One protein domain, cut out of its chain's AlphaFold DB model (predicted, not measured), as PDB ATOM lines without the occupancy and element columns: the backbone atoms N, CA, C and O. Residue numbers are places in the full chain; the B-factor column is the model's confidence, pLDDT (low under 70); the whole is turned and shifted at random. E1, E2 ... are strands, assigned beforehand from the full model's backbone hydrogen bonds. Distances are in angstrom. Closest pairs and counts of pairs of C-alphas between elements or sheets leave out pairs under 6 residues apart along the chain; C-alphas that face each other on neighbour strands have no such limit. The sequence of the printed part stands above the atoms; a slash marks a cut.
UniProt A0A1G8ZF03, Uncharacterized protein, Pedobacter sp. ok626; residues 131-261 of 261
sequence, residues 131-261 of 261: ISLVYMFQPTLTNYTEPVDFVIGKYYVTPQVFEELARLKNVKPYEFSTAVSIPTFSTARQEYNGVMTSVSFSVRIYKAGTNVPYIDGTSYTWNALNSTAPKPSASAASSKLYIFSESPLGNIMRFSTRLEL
ATOM      1  N   ILE A 131     236.752 295.213 363.694       98.19
ATOM      2  CA  ILE A 131     236.388 294.076 364.534       98.19
ATOM      3  C   ILE A 131     236.838 292.814 363.811       98.19
ATOM      4  O   ILE A 131     236.292 292.494 362.756       98.19
ATOM      5  N   SER A 132     237.808 292.108 364.381       97.75
ATOM      6  CA  SER A 132     238.311 290.825 363.885       97.75
ATOM      7  C   SER A 132     237.729 289.673 364.700       97.75
ATOM      8  O   SER A 132     237.756 289.705 365.931       97.75
ATOM      9  N   LEU A 133     237.188 288.660 364.026       97.69
ATOM     10  CA  LEU A 133     236.486 287.533 364.639       97.69
ATOM     11  C   LEU A 133     237.058 286.202 364.163       97.69
ATOM     12  O   LEU A 133     237.248 285.990 362.966       97.69
ATOM     13  N   VAL A 134     237.269 285.297 365.114       97.44
ATOM     14  CA  VAL A 134     237.596 283.884 364.897       97.44
ATOM     15  C   VAL A 134     236.602 283.048 365.697       97.44
ATOM     16  O   VAL A 134     236.377 283.321 366.877       97.44
ATOM     17  N   TYR A 135     236.006 282.032 365.078       97.50
ATOM     18  CA  TYR A 135     234.970 281.207 365.701       97.50
ATOM     19  C   TYR A 135     235.321 279.725 365.678       97.50
ATOM     20  O   TYR A 135     235.731 279.205 364.648       97.50
ATOM     21  N   MET A 136     235.052 279.031 366.779       96.12
ATOM     22  CA  MET A 136     234.835 277.588 366.817       96.12
ATOM     23  C   MET A 136     233.417 277.328 367.318       96.12
ATOM     24  O   MET A 136     233.068 277.681 368.448       96.12
ATOM     25  N   PHE A 137     232.609 276.692 366.476       97.50
ATOM     26  CA  PHE A 137     231.247 276.305 366.821       97.50
ATOM     27  C   PHE A 137     231.182 274.840 367.236       97.50
ATOM     28  O   PHE A 137     231.681 273.961 366.533       97.50
ATOM     29  N   GLN A 138     230.551 274.588 368.380       95.44
ATOM     30  CA  GLN A 138     230.364 273.258 368.948       95.44
ATOM     31  C   GLN A 138     228.860 272.963 369.085       95.44
ATOM     32  O   GLN A 138     228.253 273.324 370.098       95.44
ATOM     33  N   PRO A 139     228.236 272.343 368.069       95.56
ATOM     34  CA  PRO A 139     226.824 271.965 368.086       95.56
ATOM     35  C   PRO A 139     226.599 270.736 368.977       95.56
ATOM     36  O   PRO A 139     226.400 269.618 368.504       95.56
ATOM     37  N   THR A 140     226.702 270.927 370.288       93.62
ATOM     38  CA  THR A 140     226.613 269.855 371.291       93.62
ATOM     39  C   THR A 140     225.190 269.347 371.522       93.62
ATOM     40  O   THR A 140     225.023 268.290 372.126       93.62
ATOM     41  N   LEU A 141     224.167 270.074 371.066       94.88
ATOM     42  CA  LEU A 141     222.762 269.742 371.296       94.88
ATOM     43  C   LEU A 141     222.107 269.151 370.048       94.88
ATOM     44  O   LEU A 141     221.425 268.132 370.131       94.88
ATOM     45  N   THR A 142     222.308 269.780 368.889       95.12
ATOM     46  CA  THR A 142     221.786 269.282 367.608       95.12
ATOM     47  C   THR A 142     222.661 268.191 367.003       95.12
ATOM     48  O   THR A 142     222.199 267.477 366.118       95.12
ATOM     49  N   ASN A 143     223.905 268.043 367.479       95.06
ATOM     50  CA  ASN A 143     224.921 267.166 366.893       95.06
ATOM     51  C   ASN A 143     225.141 267.435 365.395       95.06
ATOM     52  O   ASN A 143     225.453 266.520 364.637       95.06
ATOM     53  N   TYR A 144     224.954 268.682 364.954       96.19
ATOM     54  CA  TYR A 144     225.146 269.071 363.560       96.19
ATOM     55  C   TYR A 144     226.606 268.844 363.132       96.19
ATOM     56  O   TYR A 144     227.528 269.374 363.749       96.19
ATOM     57  N   THR A 145     226.835 268.054 362.085       96.44
ATOM     58  CA  THR A 145     228.191 267.666 361.647       96.44
ATOM     59  C   THR A 145     228.657 268.359 360.376       96.44
ATOM     60  O   THR A 145     229.856 268.400 360.110       96.44
ATOM     61  N   GLU A 146     227.730 268.895 359.586       97.75
ATOM     62  CA  GLU A 146     228.057 269.524 358.310       97.75
ATOM     63  C   GLU A 146     228.718 270.901 358.505       97.75
ATOM     64  O   GLU A 146     228.599 271.514 359.570       97.75
ATOM     65  N   PRO A 147     229.408 271.440 357.487       98.19
ATOM     66  CA  PRO A 147     229.916 272.804 357.540       98.19
ATOM     67  C   PRO A 147     228.798 273.856 357.654       98.19
ATOM     68  O   PRO A 147     227.671 273.676 357.170       98.19
ATOM     69  N   VAL A 148     229.137 274.996 358.254       98.44
ATOM     70  CA  VAL A 148     228.260 276.166 358.399       98.44
ATOM     71  C   VAL A 148     228.902 277.430 357.837       98.44
ATOM     72  O   VAL A 148     230.125 277.554 357.774       98.44
ATOM     73  N   ASP A 149     228.064 278.398 357.486       98.56
ATOM     74  CA  ASP A 149     228.496 279.763 357.207       98.56
ATOM     75  C   ASP A 149     228.141 280.677 358.386       98.56
ATOM     76  O   ASP A 149     226.984 280.713 358.818       98.56
ATOM     77  N   PHE A 150     229.107 281.469 358.866       98.44
ATOM     78  CA  PHE A 150     228.824 282.587 359.773       98.44
ATOM     79  C   PHE A 150     228.627 283.851 358.968       98.44
ATOM     80  O   PHE A 150     229.555 284.329 358.319       98.44
ATOM     81  N   VAL A 151     227.432 284.415 359.050       98.12
ATOM     82  CA  VAL A 151     227.056 285.636 358.350       98.12
ATOM     83  C   VAL A 151     227.000 286.779 359.338       98.12
ATOM     84  O   VAL A 151     226.160 286.808 360.238       98.12
ATOM     85  N   ILE A 152     227.912 287.721 359.166       98.31
ATOM     86  CA  ILE A 152     228.227 288.770 360.126       98.31
ATOM     87  C   ILE A 152     227.714 290.081 359.554       98.31
ATOM     88  O   ILE A 152     228.041 290.441 358.422       98.31
ATOM     89  N   GLY A 153     226.899 290.804 360.317       97.25
ATOM     90  CA  GLY A 153     226.261 291.984 359.763       97.25
ATOM     91  C   GLY A 153     225.416 292.800 360.723       97.25
ATOM     92  O   GLY A 153     225.394 292.574 361.938       97.25
ATOM     93  N   LYS A 154     224.715 293.773 360.145       96.38
ATOM     94  CA  LYS A 154     223.805 294.668 360.858       96.38
ATOM     95  C   LYS A 154     222.382 294.176 360.685       96.38
ATOM     96  O   LYS A 154     221.932 293.923 359.574       96.38
ATOM     97  N   TYR A 155     221.652 294.080 361.782       95.75
ATOM     98  CA  TYR A 155     220.213 293.884 361.755       95.75
ATOM     99  C   TYR A 155     219.515 295.201 362.083       95.75
ATOM    100  O   TYR A 155     219.558 295.665 363.223       95.75
ATOM    101  N   TYR A 156     218.888 295.804 361.080       94.94
ATOM    102  CA  TYR A 156     218.109 297.029 361.205       94.94
ATOM    103  C   TYR A 156     216.773 296.717 361.871       94.94
ATOM    104  O   TYR A 156     215.997 295.927 361.342       94.94
ATOM    105  N   VAL A 157     216.488 297.333 363.022       90.88
ATOM    106  CA  VAL A 157     215.253 297.053 363.782       90.88
ATOM    107  C   VAL A 157     214.007 297.461 362.992       90.88
ATOM    108  O   VAL A 157     213.028 296.720 362.973       90.88
ATOM    109  N   THR A 158     214.087 298.571 362.259       90.00
ATOM    110  CA  THR A 158     213.077 299.024 361.298       90.00
ATOM    111  C   THR A 158     213.809 299.355 359.995       90.00
ATOM    112  O   THR A 158     214.604 300.289 360.005       90.00
ATOM    113  N   PRO A 159     213.632 298.613 358.884       91.94
ATOM    114  CA  PRO A 159     212.484 297.764 358.551       91.94
ATOM    115  C   PRO A 159     212.673 296.245 358.782       91.94
ATOM    116  O   PRO A 159     212.074 295.462 358.059       91.94
ATOM    117  N   GLN A 160     213.474 295.794 359.757       92.94
ATOM    118  CA  GLN A 160     213.752 294.358 360.002       92.94
ATOM    119  C   GLN A 160     214.575 293.671 358.900       92.94
ATOM    120  O   GLN A 160     214.356 292.509 358.554       92.94
ATOM    121  N   VAL A 161     215.571 294.379 358.368       93.19
ATOM    122  CA  VAL A 161     216.468 293.868 357.320       93.19
ATOM    123  C   VAL A 161     217.844 293.551 357.891       93.19
ATOM    124  O   VAL A 161     218.344 294.235 358.783       93.19
ATOM    125  N   PHE A 162     218.464 292.495 357.369       95.06
ATOM    126  CA  PHE A 162     219.842 292.139 357.673       95.06
ATOM    127  C   PHE A 162     220.763 292.549 356.519       95.06
ATOM    128  O   PHE A 162     220.577 292.094 355.394       95.06
ATOM    129  N   GLU A 163     221.755 293.382 356.813       95.69
ATOM    130  CA  GLU A 163     222.840 293.763 355.909       95.69
ATOM    131  C   GLU A 163     224.076 292.919 356.240       95.69
ATOM    132  O   GLU A 163     224.642 293.038 357.329       95.69
ATOM    133  N   GLU A 164     224.484 292.054 355.311       97.44
ATOM    134  CA  GLU A 164     225.709 291.258 355.424       97.44
ATOM    135  C   GLU A 164     226.937 292.148 355.200       97.44
ATOM    136  O   GLU A 164     227.065 292.788 354.161       97.44
ATOM    137  N   LEU A 165     227.846 292.172 356.176       97.88
ATOM    138  CA  LEU A 165     229.131 292.869 356.081       97.88
ATOM    139  C   LEU A 165     230.263 291.909 355.716       97.88
ATOM    140  O   LEU A 165     231.198 292.286 355.017       97.88
ATOM    141  N   ALA A 166     230.190 290.673 356.212       98.12
ATOM    142  CA  ALA A 166     231.143 289.625 355.890       98.12
ATOM    143  C   ALA A 166     230.553 288.232 356.130       98.12
ATOM    144  O   ALA A 166     229.556 288.062 356.840       98.12
ATOM    145  N   ARG A 167     231.224 287.218 355.577       98.19
ATOM    146  CA  ARG A 167     230.863 285.814 355.757       98.19
ATOM    147  C   ARG A 167     232.091 284.932 355.899       98.19
ATOM    148  O   ARG A 167     232.964 284.937 355.034       98.19
ATOM    149  N   LEU A 168     232.111 284.121 356.950       98.00
ATOM    150  CA  LEU A 168     233.003 282.968 357.055       98.00
ATOM    151  C   LEU A 168     232.304 281.785 356.401       98.00
ATOM    152  O   LEU A 168     231.197 281.443 356.808       98.00
ATOM    153  N   LYS A 169     232.928 281.195 355.382       97.81
ATOM    154  CA  LYS A 169     232.332 280.117 354.589       97.81
ATOM    155  C   LYS A 169     232.867 278.755 355.007       97.81
ATOM    156  O   LYS A 169     234.061 278.641 355.273       97.81
ATOM    157  N   ASN A 170     232.017 277.731 354.954       97.50
ATOM    158  CA  ASN A 170     232.401 276.325 355.138       97.50
ATOM    159  C   ASN A 170     233.165 276.048 356.447       97.50
ATOM    160  O   ASN A 170     234.093 275.237 356.468       97.50
ATOM    161  N   VAL A 171     232.802 276.716 357.541       97.69
ATOM    162  CA  VAL A 171     233.430 276.450 358.835       97.69
ATOM    163  C   VAL A 171     232.923 275.118 359.361       97.69
ATOM    164  O   VAL A 171     231.717 274.908 359.494       97.69
ATOM    165  N   LYS A 172     233.846 274.208 359.655       97.31
ATOM    166  CA  LYS A 172     233.510 272.897 360.195       97.31
ATOM    167  C   LYS A 172     233.247 272.990 361.700       97.31
ATOM    168  O   LYS A 172     233.988 273.683 362.402       97.31
ATOM    169  N   PRO A 173     232.229 272.285 362.217       95.62
ATOM    170  CA  PRO A 173     232.062 272.104 363.651       95.62
ATOM    171  C   PRO A 173     233.355 271.613 364.313       95.62
ATOM    172  O   PRO A 173     234.060 270.777 363.753       95.62
ATOM    173  N   TYR A 174     233.647 272.111 365.516       92.50
ATOM    174  CA  TYR A 174     234.852 271.786 366.298       92.50
ATOM    175  C   TYR A 174     236.199 272.204 365.676       92.50
ATOM    176  O   TYR A 174     237.244 271.871 366.233       92.50
ATOM    177  N   GLU A 175     236.199 272.976 364.591       93.62
ATOM    178  CA  GLU A 175     237.396 273.599 364.024       93.62
ATOM    179  C   GLU A 175     237.296 275.127 364.124       93.62
ATOM    180  O   GLU A 175     236.204 275.703 364.131       93.62
ATOM    181  N   PHE A 176     238.444 275.797 364.225       94.81
ATOM    182  CA  PHE A 176     238.485 277.253 364.166       94.81
ATOM    183  C   PHE A 176     238.315 277.739 362.727       94.81
ATOM    184  O   PHE A 176     238.936 277.221 361.799       94.81
ATOM    185  N   SER A 177     237.505 278.778 362.548       96.06
ATOM    186  CA  SER A 177     237.422 279.520 361.299       96.06
ATOM    187  C   SER A 177     238.723 280.273 361.024       96.06
ATOM    188  O   SER A 177     239.492 280.590 361.932       96.06
ATOM    189  N   THR A 178     238.923 280.678 359.771       94.56
ATOM    190  CA  THR A 178     239.839 281.787 359.495       94.56
ATOM    191  C   THR A 178     239.328 283.065 360.160       94.56
ATOM    192  O   THR A 178     238.144 283.180 360.493       94.56
ATOM    193  N   ALA A 179     240.216 284.037 360.361       95.94
ATOM    194  CA  ALA A 179     239.808 285.350 360.833       95.94
ATOM    195  C   ALA A 179     239.001 286.092 359.760       95.94
ATOM    196  O   ALA A 179     239.280 285.985 358.563       95.94
ATOM    197  N   VAL A 180     238.018 286.869 360.200       96.81
ATOM    198  CA  VAL A 180     237.275 287.817 359.365       96.81
ATOM    199  C   VAL A 180     237.231 289.165 360.054       96.81
ATOM    200  O   VAL A 180     237.014 289.236 361.262       96.81
ATOM    201  N   SER A 181     237.412 290.232 359.282       97.31
ATOM    202  CA  SER A 181     237.394 291.593 359.800       97.31
ATOM    203  C   SER A 181     236.273 292.399 359.163       97.31
ATOM    204  O   SER A 181     236.091 292.371 357.946       97.31
ATOM    205  N   ILE A 182     235.548 293.144 359.989       98.25
ATOM    206  CA  ILE A 182     234.549 294.126 359.559       98.25
ATOM    207  C   ILE A 182     234.892 295.501 360.139       98.25
ATOM    208  O   ILE A 182     235.544 295.574 361.183       98.25
ATOM    209  N   PRO A 183     234.447 296.604 359.521       97.88
ATOM    210  CA  PRO A 183     234.513 297.915 360.151       97.88
ATOM    211  C   PRO A 183     233.664 297.972 361.427       97.88
ATOM    212  O   PRO A 183     232.616 297.330 361.523       97.88
ATOM    213  N   THR A 184     234.090 298.788 362.386       97.69
ATOM    214  CA  THR A 184     233.240 299.219 363.504       97.69
ATOM    215  C   THR A 184     232.065 300.060 362.997       97.69
ATOM    216  O   THR A 184     232.132 300.693 361.942       97.69
ATOM    217  N   PHE A 185     230.960 300.063 363.739       96.31
ATOM    218  CA  PHE A 185     229.775 300.848 363.402       96.31
ATOM    219  C   PHE A 185     228.978 301.246 364.648       96.31
ATOM    220  O   PHE A 185     228.975 300.558 365.670       96.31
ATOM    221  N   SER A 186     228.258 302.366 364.549       94.56
ATOM    222  CA  SER A 186     227.313 302.779 365.588       94.56
ATOM    223  C   SER A 186     226.069 301.894 365.557       94.56
ATOM    224  O   SER A 186     225.468 301.683 364.505       94.56
ATOM    225  N   THR A 187     225.644 301.413 366.725       93.12
ATOM    226  CA  THR A 187     224.362 300.711 366.895       93.12
ATOM    227  C   THR A 187     223.179 301.672 367.040       93.12
ATOM    228  O   THR A 187     222.026 301.298 366.815       93.12
ATOM    229  N   ALA A 188     223.455 302.933 367.376       90.31
ATOM    230  CA  ALA A 188     222.464 303.993 367.486       90.31
ATOM    231  C   ALA A 188     222.384 304.820 366.195       90.31
ATOM    232  O   ALA A 188     223.412 305.105 365.577       90.31
ATOM    233  N   ARG A 189     221.161 305.255 365.852       86.00
ATOM    234  CA  ARG A 189     220.862 306.246 364.799       86.00
ATOM    235  C   ARG A 189     221.606 305.974 363.485       86.00
ATOM    236  O   ARG A 189     222.445 306.759 363.056       86.00
ATOM    237  N   GLN A 190     221.308 304.833 362.879       90.75
ATOM    238  CA  GLN A 190     221.724 304.498 361.522       90.75
ATOM    239  C   GLN A 190     220.587 304.820 360.554       90.75
ATOM    240  O   GLN A 190     219.419 304.622 360.885       90.75
ATOM    241  N   GLU A 191     220.925 305.269 359.354       89.69
ATOM    242  CA  GLU A 191     219.956 305.434 358.277       89.69
ATOM    243  C   GLU A 191     219.941 304.181 357.394       89.69
ATOM    244  O   GLU A 191     220.995 303.651 357.035       89.69
ATOM    245  N   TYR A 192     218.749 303.703 357.048       88.75
ATOM    246  CA  TYR A 192     218.542 302.669 356.039       88.75
ATOM    247  C   TYR A 192     217.445 303.118 355.084       88.75
ATOM    248  O   TYR A 192     216.302 303.298 355.501       88.75
ATOM    249  N   ASN A 193     217.792 303.316 353.810       89.44
ATOM    250  CA  ASN A 193     216.869 303.791 352.772       89.44
ATOM    251  C   ASN A 193     216.037 305.019 353.212       89.44
ATOM    252  O   ASN A 193     214.819 305.033 353.046       89.44
ATOM    253  N   GLY A 194     216.671 306.031 353.818       88.25
ATOM    254  CA  GLY A 194     215.990 307.247 354.289       88.25
ATOM    255  C   GLY A 194     215.311 307.137 355.658       88.25
ATOM    256  O   GLY A 194     214.781 308.131 356.155       88.25
ATOM    257  N   VAL A 195     215.310 305.959 356.294       89.62
ATOM    258  CA  VAL A 195     214.687 305.741 357.608       89.62
ATOM    259  C   VAL A 195     215.752 305.643 358.693       89.62
ATOM    260  O   VAL A 195     216.614 304.766 358.662       89.62
ATOM    261  N   MET A 196     215.664 306.520 359.691       92.88
ATOM    262  CA  MET A 196     216.504 306.455 360.887       92.88
ATOM    263  C   MET A 196     216.025 305.343 361.826       92.88
ATOM    264  O   MET A 196     214.879 305.339 362.273       92.88
ATOM    265  N   THR A 197     216.916 304.422 362.170       93.81
ATOM    266  CA  THR A 197     216.642 303.279 363.048       93.81
ATOM    267  C   THR A 197     217.870 302.929 363.893       93.81
ATOM    268  O   THR A 197     218.988 303.385 363.649       93.81
ATOM    269  N   SER A 198     217.684 302.101 364.916       93.19
ATOM    270  CA  SER A 198     218.786 301.383 365.554       93.19
ATOM    271  C   SER A 198     219.165 300.136 364.753       93.19
ATOM    272  O   SER A 198     218.347 299.574 364.009       93.19
ATOM    273  N   VAL A 199     220.410 299.694 364.934       94.56
ATOM    274  CA  VAL A 199     220.906 298.416 364.420       94.56
ATOM    275  C   VAL A 199     221.436 297.559 365.555       94.56
ATOM    276  O   VAL A 199     222.073 298.043 366.490       94.56
ATOM    277  N   SER A 200     221.203 296.258 365.449       94.75
ATOM    278  CA  SER A 200     221.868 295.256 366.272       94.75
ATOM    279  C   SER A 200     223.008 294.642 365.475       94.75
ATOM    280  O   SER A 200     222.820 294.233 364.330       94.75
ATOM    281  N   PHE A 201     224.188 294.537 366.077       96.31
ATOM    282  CA  PHE A 201     225.226 293.675 365.525       96.31
ATOM    283  C   PHE A 201     224.739 292.230 365.617       96.31
ATOM    284  O   PHE A 201     224.290 291.815 366.681       96.31
ATOM    285  N   SER A 202     224.768 291.459 364.535       96.44
ATOM    286  CA  SER A 202     224.331 290.068 364.569       96.44
ATOM    287  C   SER A 202     225.228 289.169 363.730       96.44
ATOM    288  O   SER A 202     225.633 289.523 362.627       96.44
ATOM    289  N   VAL A 203     225.472 287.968 364.251       97.75
ATOM    290  CA  VAL A 203     226.170 286.882 363.568       97.75
ATOM    291  C   VAL A 203     225.209 285.707 363.440       97.75
ATOM    292  O   VAL A 203     224.832 285.098 364.441       97.75
ATOM    293  N   ARG A 204     224.752 285.426 362.221       97.25
ATOM    294  CA  ARG A 204     223.831 284.323 361.917       97.25
ATOM    295  C   ARG A 204     224.604 283.090 361.472       97.25
ATOM    296  O   ARG A 204     225.677 283.223 360.898       97.25
ATOM    297  N   ILE A 205     224.052 281.910 361.737       98.00
ATOM    298  CA  ILE A 205     224.672 280.632 361.383       98.00
ATOM    299  C   ILE A 205     223.748 279.918 360.396       98.00
ATOM    300  O   ILE A 205     222.607 279.590 360.736       98.00
ATOM    301  N   TYR A 206     224.232 279.688 359.183       98.12
ATOM    302  CA  TYR A 206     223.482 279.018 358.121       98.12
ATOM    303  C   TYR A 206     224.154 277.709 357.709       98.12
ATOM    304  O   TYR A 206     225.351 277.525 357.927       98.12
ATOM    305  N   LYS A 207     223.394 276.815 357.068       98.25
ATOM    306  CA  LYS A 207     223.963 275.684 356.325       98.25
ATOM    307  C   LYS A 207     224.909 276.243 355.255       98.25
ATOM    308  O   LYS A 207     224.556 277.227 354.594       98.25
ATOM    309  N   ALA A 208     226.094 275.653 355.107       97.81
ATOM    310  CA  ALA A 208     227.134 276.193 354.233       97.81
ATOM    311  C   ALA A 208     226.644 276.443 352.796       97.81
ATOM    312  O   ALA A 208     225.933 275.622 352.217       97.81
ATOM    313  N   GLY A 209     227.001 277.600 352.230       96.50
ATOM    314  CA  GLY A 209     226.595 277.994 350.877       96.50
ATOM    315  C   GLY A 209     225.123 278.403 350.733       96.50
ATOM    316  O   GLY A 209     224.661 278.614 349.614       96.50
ATOM    317  N   THR A 210     224.381 278.537 351.836       96.44
ATOM    318  CA  THR A 210     222.955 278.895 351.822       96.44
ATOM    319  C   THR A 210     222.637 280.076 352.750       96.44
ATOM    320  O   THR A 210     223.502 280.605 353.452       96.44
ATOM    321  N   ASN A 211     221.362 280.477 352.761       95.62
ATOM    322  CA  ASN A 211     220.772 281.374 353.761       95.62
ATOM    323  C   ASN A 211     219.728 280.649 354.633       95.62
ATOM    324  O   ASN A 211     218.839 281.280 355.206       95.62
ATOM    325  N   VAL A 212     219.806 279.317 354.704       96.44
ATOM    326  CA  VAL A 212     218.925 278.478 355.524       96.44
ATOM    327  C   VAL A 212     219.583 278.279 356.893       96.44
ATOM    328  O   VAL A 212     220.743 277.862 356.928       96.44
ATOM    329  N   PRO A 213     218.914 278.582 358.026       96.69
ATOM    330  CA  PRO A 213     219.476 278.363 359.364       96.69
ATOM    331  C   PRO A 213     219.999 276.936 359.536       96.69
ATOM    332  O   PRO A 213     219.355 275.991 359.089       96.69
ATOM    333  N   TYR A 214     221.142 276.751 360.203       97.62
ATOM    334  CA  TYR A 214     221.694 275.395 360.379       97.62
ATOM    335  C   TYR A 214     220.760 274.471 361.186       97.62
ATOM    336  O   TYR A 214     220.780 273.261 360.998       97.62
ATOM    337  N   ILE A 215     219.896 275.053 362.028       96.56
ATOM    338  CA  ILE A 215     218.874 274.344 362.812       96.56
ATOM    339  C   ILE A 215     217.643 273.917 361.997       96.56
ATOM    340  O   ILE A 215     216.722 273.317 362.550       96.56
ATOM    341  N   ASP A 216     217.568 274.264 360.713       96.19
ATOM    342  CA  ASP A 216     216.460 273.868 359.845       96.19
ATOM    343  C   ASP A 216     216.369 272.336 359.733       96.19
ATOM    344  O   ASP A 216     217.351 271.667 359.393       96.19
ATOM    345  N   GLY A 217     215.184 271.797 360.028       92.06
ATOM    346  CA  GLY A 217     214.939 270.361 360.198       92.06
ATOM    347  C   GLY A 217     214.980 269.873 361.653       92.06
ATOM    348  O   GLY A 217     214.733 268.695 361.901       92.06
ATOM    349  N   THR A 218     215.251 270.752 362.624       95.00
ATOM    350  CA  THR A 218     215.170 270.447 364.066       95.00
ATOM    351  C   THR A 218     213.890 271.013 364.696       95.00
ATOM    352  O   THR A 218     213.130 271.736 364.055       95.00
ATOM    353  N   SER A 219     213.647 270.717 365.977       94.44
ATOM    354  CA  SER A 219     212.548 271.312 366.758       94.44
ATOM    355  C   SER A 219     212.816 272.750 367.223       94.44
ATOM    356  O   SER A 219     211.934 273.377 367.819       94.44
ATOM    357  N   TYR A 220     214.016 273.285 366.979       96.38
ATOM    358  CA  TYR A 220     214.386 274.634 367.391       96.38
ATOM    359  C   TYR A 220     213.980 275.676 366.349       96.38
ATOM    360  O   TYR A 220     213.955 275.435 365.145       96.38
ATOM    361  N   THR A 221     213.710 276.884 366.831       95.62
ATOM    362  CA  THR A 221     213.351 278.052 366.025       95.62
ATOM    363  C   THR A 221     214.460 279.098 366.062       95.62
ATOM    364  O   THR A 221     215.206 279.212 367.041       95.62
ATOM    365  N   TRP A 222     214.566 279.877 364.982       93.06
ATOM    366  CA  TRP A 222     215.526 280.971 364.867       93.06
ATOM    367  C   TRP A 222     214.840 282.312 365.110       93.06
ATOM    368  O   TRP A 222     213.904 282.680 364.402       93.06
ATOM    369  N   ASN A 223     215.330 283.081 366.077       91.56
ATOM    370  CA  ASN A 223     214.881 284.442 366.327       91.56
ATOM    371  C   ASN A 223     215.926 285.439 365.811       91.56
ATOM    372  O   ASN A 223     217.070 285.427 366.252       91.56
ATOM    373  N   ALA A 224     215.533 286.347 364.917       85.38
ATOM    374  CA  ALA A 224     216.464 287.256 364.241       85.38
ATOM    375  C   ALA A 224     217.275 288.181 365.175       85.38
ATOM    376  O   ALA A 224     218.348 288.630 364.774       85.38
ATOM    377  N   LEU A 225     216.778 288.459 366.386       84.62
ATOM    378  CA  LEU A 225     217.433 289.319 367.376       84.62
ATOM    379  C   LEU A 225     218.245 288.526 368.408       84.62
ATOM    380  O   LEU A 225     219.293 288.986 368.853       84.62
ATOM    381  N   ASN A 226     217.765 287.339 368.790       86.81
ATOM    382  CA  ASN A 226     218.309 286.580 369.920       86.81
ATOM    383  C   ASN A 226     219.140 285.357 369.503       86.81
ATOM    384  O   ASN A 226     220.001 284.917 370.263       86.81
ATOM    385  N   SER A 227     218.902 284.804 368.315       94.12
ATOM    386  CA  SER A 227     219.665 283.683 367.763       94.12
ATOM    387  C   SER A 227     220.864 284.244 367.011       94.12
ATOM    388  O   SER A 227     220.817 284.502 365.812       94.12
ATOM    389  N   THR A 228     221.926 284.542 367.750       96.38
ATOM    390  CA  THR A 228     223.098 285.230 367.213       96.38
ATOM    391  C   THR A 228     224.349 284.743 367.929       96.38
ATOM    392  O   THR A 228     224.347 284.640 369.157       96.38
ATOM    393  N   ALA A 229     225.398 284.402 367.181       97.50
ATOM    394  CA  ALA A 229     226.643 283.924 367.777       97.50
ATOM    395  C   ALA A 229     227.290 285.017 368.664       97.50
ATOM    396  O   ALA A 229     226.965 286.212 368.520       97.50
ATOM    397  N   PRO A 230     228.187 284.632 369.595       97.62
ATOM    398  CA  PRO A 230     228.914 285.580 370.432       97.62
ATOM    399  C   PRO A 230     229.663 286.616 369.603       97.62
ATOM    400  O   PRO A 230     230.150 286.323 368.518       97.62
ATOM    401  N   LYS A 231     229.729 287.847 370.095       96.62
ATOM    402  CA  LYS A 231     230.312 288.989 369.384       96.62
ATOM    403  C   LYS A 231     230.664 290.085 370.395       96.62
ATOM    404  O   LYS A 231     229.978 290.190 371.416       96.62
ATOM    405  N   PRO A 232     231.675 290.918 370.113       96.88
ATOM    406  CA  PRO A 232     232.000 292.075 370.934       96.88
ATOM    407  C   PRO A 232     231.030 293.234 370.666       96.88
ATOM    408  O   PRO A 232     230.082 293.126 369.884       96.88
ATOM    409  N   SER A 233     231.290 294.381 371.299       96.19
ATOM    410  CA  SER A 233     230.651 295.639 370.907       96.19
ATOM    411  C   SER A 233     230.980 295.990 369.452       96.19
ATOM    412  O   SER A 233     232.123 295.860 369.023       96.19
ATOM    413  N   ALA A 234     229.990 296.493 368.713       97.00
ATOM    414  CA  ALA A 234     230.186 296.966 367.344       97.00
ATOM    415  C   ALA A 234     230.879 298.333 367.250       97.00
ATOM    416  O   ALA A 234     231.409 298.688 366.199       97.00
ATOM    417  N   SER A 235     230.872 299.113 368.332       95.50
ATOM    418  CA  SER A 235     231.311 300.512 368.318       95.50
ATOM    419  C   SER A 235     232.797 300.706 368.618       95.50
ATOM    420  O   SER A 235     233.250 301.845 368.683       95.50
ATOM    421  N   ALA A 236     233.541 299.629 368.879       96.56
ATOM    422  CA  ALA A 236     234.933 299.699 369.301       96.56
ATOM    423  C   ALA A 236     235.785 298.675 368.554       96.56
ATOM    424  O   ALA A 236     235.363 297.538 368.330       96.56
ATOM    425  N   ALA A 237     237.001 299.093 368.203       97.62
ATOM    426  CA  ALA A 237     237.980 298.211 367.600       97.62
ATOM    427  C   ALA A 237     238.270 297.031 368.534       97.62
ATOM    428  O   ALA A 237     238.456 297.207 369.741       97.62
ATOM    429  N   SER A 238     238.277 295.820 367.989       97.56
ATOM    430  CA  SER A 238     238.527 294.612 368.769       97.56
ATOM    431  C   SER A 238     239.015 293.471 367.889       97.56
ATOM    432  O   SER A 238     238.760 293.414 366.694       97.56
ATOM    433  N   SER A 239     239.719 292.534 368.505       97.12
ATOM    434  CA  SER A 239     240.005 291.224 367.936       97.12
ATOM    435  C   SER A 239     239.527 290.209 368.955       97.12
ATOM    436  O   SER A 239     239.831 290.369 370.143       97.12
ATOM    437  N   LYS A 240     238.725 289.233 368.538       96.38
ATOM    438  CA  LYS A 240     238.118 288.247 369.429       96.38
ATOM    439  C   LYS A 240     238.137 286.856 368.825       96.38
ATOM    440  O   LYS A 240     237.793 286.664 367.659       96.38
ATOM    441  N   LEU A 241     238.490 285.892 369.662       95.06
ATOM    442  CA  LEU A 241     238.351 284.472 369.379       95.06
ATOM    443  C   LEU A 241     237.293 283.889 370.308       95.06
ATOM    444  O   LEU A 241     237.377 284.060 371.525       95.06
ATOM    445  N   TYR A 242     236.322 283.190 369.731       96.25
ATOM    446  CA  TYR A 242     235.224 282.574 370.459       96.25
ATOM    447  C   TYR A 242     235.198 281.064 370.252       96.25
ATOM    448  O   TYR A 242     235.176 280.595 369.115       96.25
ATOM    449  N   ILE A 243     235.090 280.314 371.348       94.94
ATOM    450  CA  ILE A 243     234.547 278.953 371.320       94.94
ATOM    451  C   ILE A 243     233.171 279.008 371.963       94.94
ATOM    452  O   ILE A 243     233.017 279.555 373.057       94.94
ATOM    453  N   PHE A 244     232.160 278.474 371.294       96.81
ATOM    454  CA  PHE A 244     230.790 278.570 371.777       96.81
ATOM    455  C   PHE A 244     229.955 277.368 371.366       96.81
ATOM    456  O   PHE A 244     230.278 276.644 370.422       96.81
ATOM    457  N   SER A 245     228.863 277.176 372.094       96.75
ATOM    458  CA  SER A 245     227.968 276.037 371.922       96.75
ATOM    459  C   SER A 245     226.505 276.450 371.985       96.75
ATOM    460  O   SER A 245     226.169 277.580 372.351       96.75
ATOM    461  N   GLU A 246     225.629 275.536 371.595       97.38
ATOM    462  CA  GLU A 246     224.181 275.718 371.639       97.38
ATOM    463  C   GLU A 246     223.685 275.797 373.090       97.38
ATOM    464  O   GLU A 246     224.105 275.038 373.960       97.38
ATOM    465  N   SER A 247     222.790 276.739 373.366       97.06
ATOM    466  CA  SER A 247     222.183 276.929 374.686       97.06
ATOM    467  C   SER A 247     220.793 277.551 374.525       97.06
ATOM    468  O   SER A 247     220.615 278.743 374.770       97.06
ATOM    469  N   PRO A 248     219.808 276.799 374.001       95.81
ATOM    470  CA  PRO A 248     218.489 277.339 373.699       95.81
ATOM    471  C   PRO A 248     217.752 277.805 374.960       95.81
ATOM    472  O   PRO A 248     217.932 277.262 376.049       95.81
ATOM    473  N   LEU A 249     216.864 278.786 374.790       94.69
ATOM    474  CA  LEU A 249     215.885 279.182 375.803       94.69
ATOM    475  C   LEU A 249     214.498 278.741 375.328       94.69
ATOM    476  O   LEU A 249     213.924 279.353 374.424       94.69
ATOM    477  N   GLY A 250     213.974 277.665 375.915       93.31
ATOM    478  CA  GLY A 250     212.793 276.988 375.377       93.31
ATOM    479  C   GLY A 250     213.097 276.401 373.997       93.31
ATOM    480  O   GLY A 250     214.097 275.712 373.823       93.31
ATOM    481  N   ASN A 251     212.265 276.707 373.000       93.88
ATOM    482  CA  ASN A 251     212.484 276.295 371.609       93.88
ATOM    483  C   ASN A 251     213.282 277.318 370.779       93.88
ATOM    484  O   ASN A 251     213.460 277.112 369.581       93.88
ATOM    485  N   ILE A 252     213.735 278.432 371.360       96.31
ATOM    486  CA  ILE A 252     214.495 279.455 370.630       96.31
ATOM    487  C   ILE A 252     215.983 279.148 370.761       96.31
ATOM    488  O   ILE A 252     216.526 279.178 371.870       96.31
ATOM    489  N   MET A 253     216.657 278.913 369.633       97.44
ATOM    490  CA  MET A 253     218.095 278.655 369.635       97.44
ATOM    491  C   MET A 253     218.868 279.898 370.084       97.44
ATOM    492  O   MET A 253     218.678 280.992 369.548       97.44
ATOM    493  N   ARG A 254     219.762 279.732 371.057       96.38
ATOM    494  CA  ARG A 254     220.729 280.743 371.507       96.38
ATOM    495  C   ARG A 254     222.083 280.070 371.707       96.38
ATOM    496  O   ARG A 254     222.201 278.855 371.562       96.38
ATOM    497  N   PHE A 255     223.097 280.863 372.032       97.25
ATOM    498  CA  PHE A 255     224.471 280.392 372.138       97.25
ATOM    499  C   PHE A 255     225.089 280.806 373.465       97.25
ATOM    500  O   PHE A 255     224.855 281.916 373.944       97.25
ATOM    501  N   SER A 256     225.889 279.911 374.031       95.50
ATOM    502  CA  SER A 256     226.709 280.164 375.211       95.50
ATOM    503  C   SER A 256     228.177 280.228 374.810       95.50
ATOM    504  O   SER A 256     228.692 279.352 374.107       95.50
ATOM    505  N   THR A 257     228.862 281.277 375.251       95.62
ATOM    506  CA  THR A 257     230.309 281.396 375.089       95.62
ATOM    507  C   THR A 257     230.999 280.474 376.088       95.62
ATOM    508  O   THR A 257     230.781 280.600 377.290       95.62
ATOM    509  N   ARG A 258     231.839 279.565 375.592       89.88
ATOM    510  CA  ARG A 258     232.709 278.709 376.412       89.88
ATOM    511  C   ARG A 258     234.086 279.330 376.612       89.88
ATOM    512  O   ARG A 258     234.664 279.201 377.682       89.88
ATOM    513  N   LEU A 259     234.582 280.013 375.584       90.56
ATOM    514  CA  LEU A 259     235.827 280.768 375.609       90.56
ATOM    515  C   LEU A 259     235.649 282.072 374.839       90.56
ATOM    516  O   LEU A 259     235.127 282.063 373.725       90.56
ATOM    517  N   GLU A 260     236.139 283.163 375.416       92.38
ATOM    518  CA  GLU A 260     236.369 284.437 374.743       92.38
ATOM    519  C   GLU A 260     237.788 284.909 375.067       92.38
ATOM    520  O   GLU A 260     238.132 285.053 376.241       92.38
ATOM    521  N   LEU A 261     238.590 285.172 374.033       89.44
ATOM    522  CA  LEU A 261     239.917 285.785 374.157       89.44
ATOM    523  C   LEU A 261     239.972 287.119 373.436       89.44
ATOM    524  O   LEU A 261     239.635 287.192 372.233       89.44
TER     525      LEU A 261
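Overview. This is residues 131 to 261 of the 261 residues of an uncharacterized protein of Pedobacter sp. ok626 (UniProt A0A1G8ZF03). Two twisted sheets are stacked face to face as a sandwich, E4, E1, E8 and E9 in one and E3, E2 and E7 in the other, with their strands crossed at 59 degrees. The small hairpin E5 and E6 lies at one end of the longest axis, and residues 208 to 237 make a long link with no named element. The printed part has 131 residues with nine named strands, E1 to E9 in chain order, and no named helix; the class is all strand, though named elements hold 62 residues, under half. The larger sheet, in the order E4, E1, E8, E9, is mixed, and the other, in the order E3, E2, E7, is antiparallel. The whole is compact, with a radius of gyration of the C-alphas of 14.3 A and spans of 42 by 30 by 26 A.

Arrangement. E1, residues 131 to 138, is parallel to E8, residues 238 to 246, at 19 degrees; N 132 and O 238 are 2.8 A apart, within hydrogen-bond range. E2, residues 148 to 156, and E3, residues 161 to 171, form a hairpin, antiparallel at 164 degrees, with N 150 and O 168 at 2.9 A. E2 bends by 55 degrees at residue 153 and E3 by 74 degrees at residue 165. E4, residues 180 to 183, is antiparallel to E1 at 140 degrees, with N 133 and O 180 at 2.8 A. Across the two sheets, the closest C-alphas of E3 and E4 are those of Leu 165 and Ile 182, 6.6 A apart. E5, residues 190 to 192, and E6, residues 195 to 197, form a hairpin, with N 190 and O 197 at 2.8 A. E6 runs on into E7, residues 199 to 207, at 86 degrees. E7 is antiparallel to E2 at 156 degrees, with N 151 and O 204 at 2.8 A. E8 and E9, residues 255 to 260, form a hairpin at 134 degrees, with N 258 and O 243 at 2.8 A. E1 and E7 are apart.

Along the chain. E1 begins at C-alpha 131, (236.388, 294.076, 364.534), and is 22.1 A long. E2 measures 23.4 A, E3 24.4 A, E7 24.3 A, E8 23.9 A and E9 12.8 A. E9 ends at C-alpha 260, (236.369, 284.437, 374.743).

Size, cuts and confidence. The C-alphas farthest apart are those of Asn 143 and Gly 194, 43.0 A. The printed part has no cut and ends at residue 261, the chain's last. The link from E7 to E8 is long, with 30 residues. The mean pLDDT of the printed part is 95.2, and no printed residue is under 70.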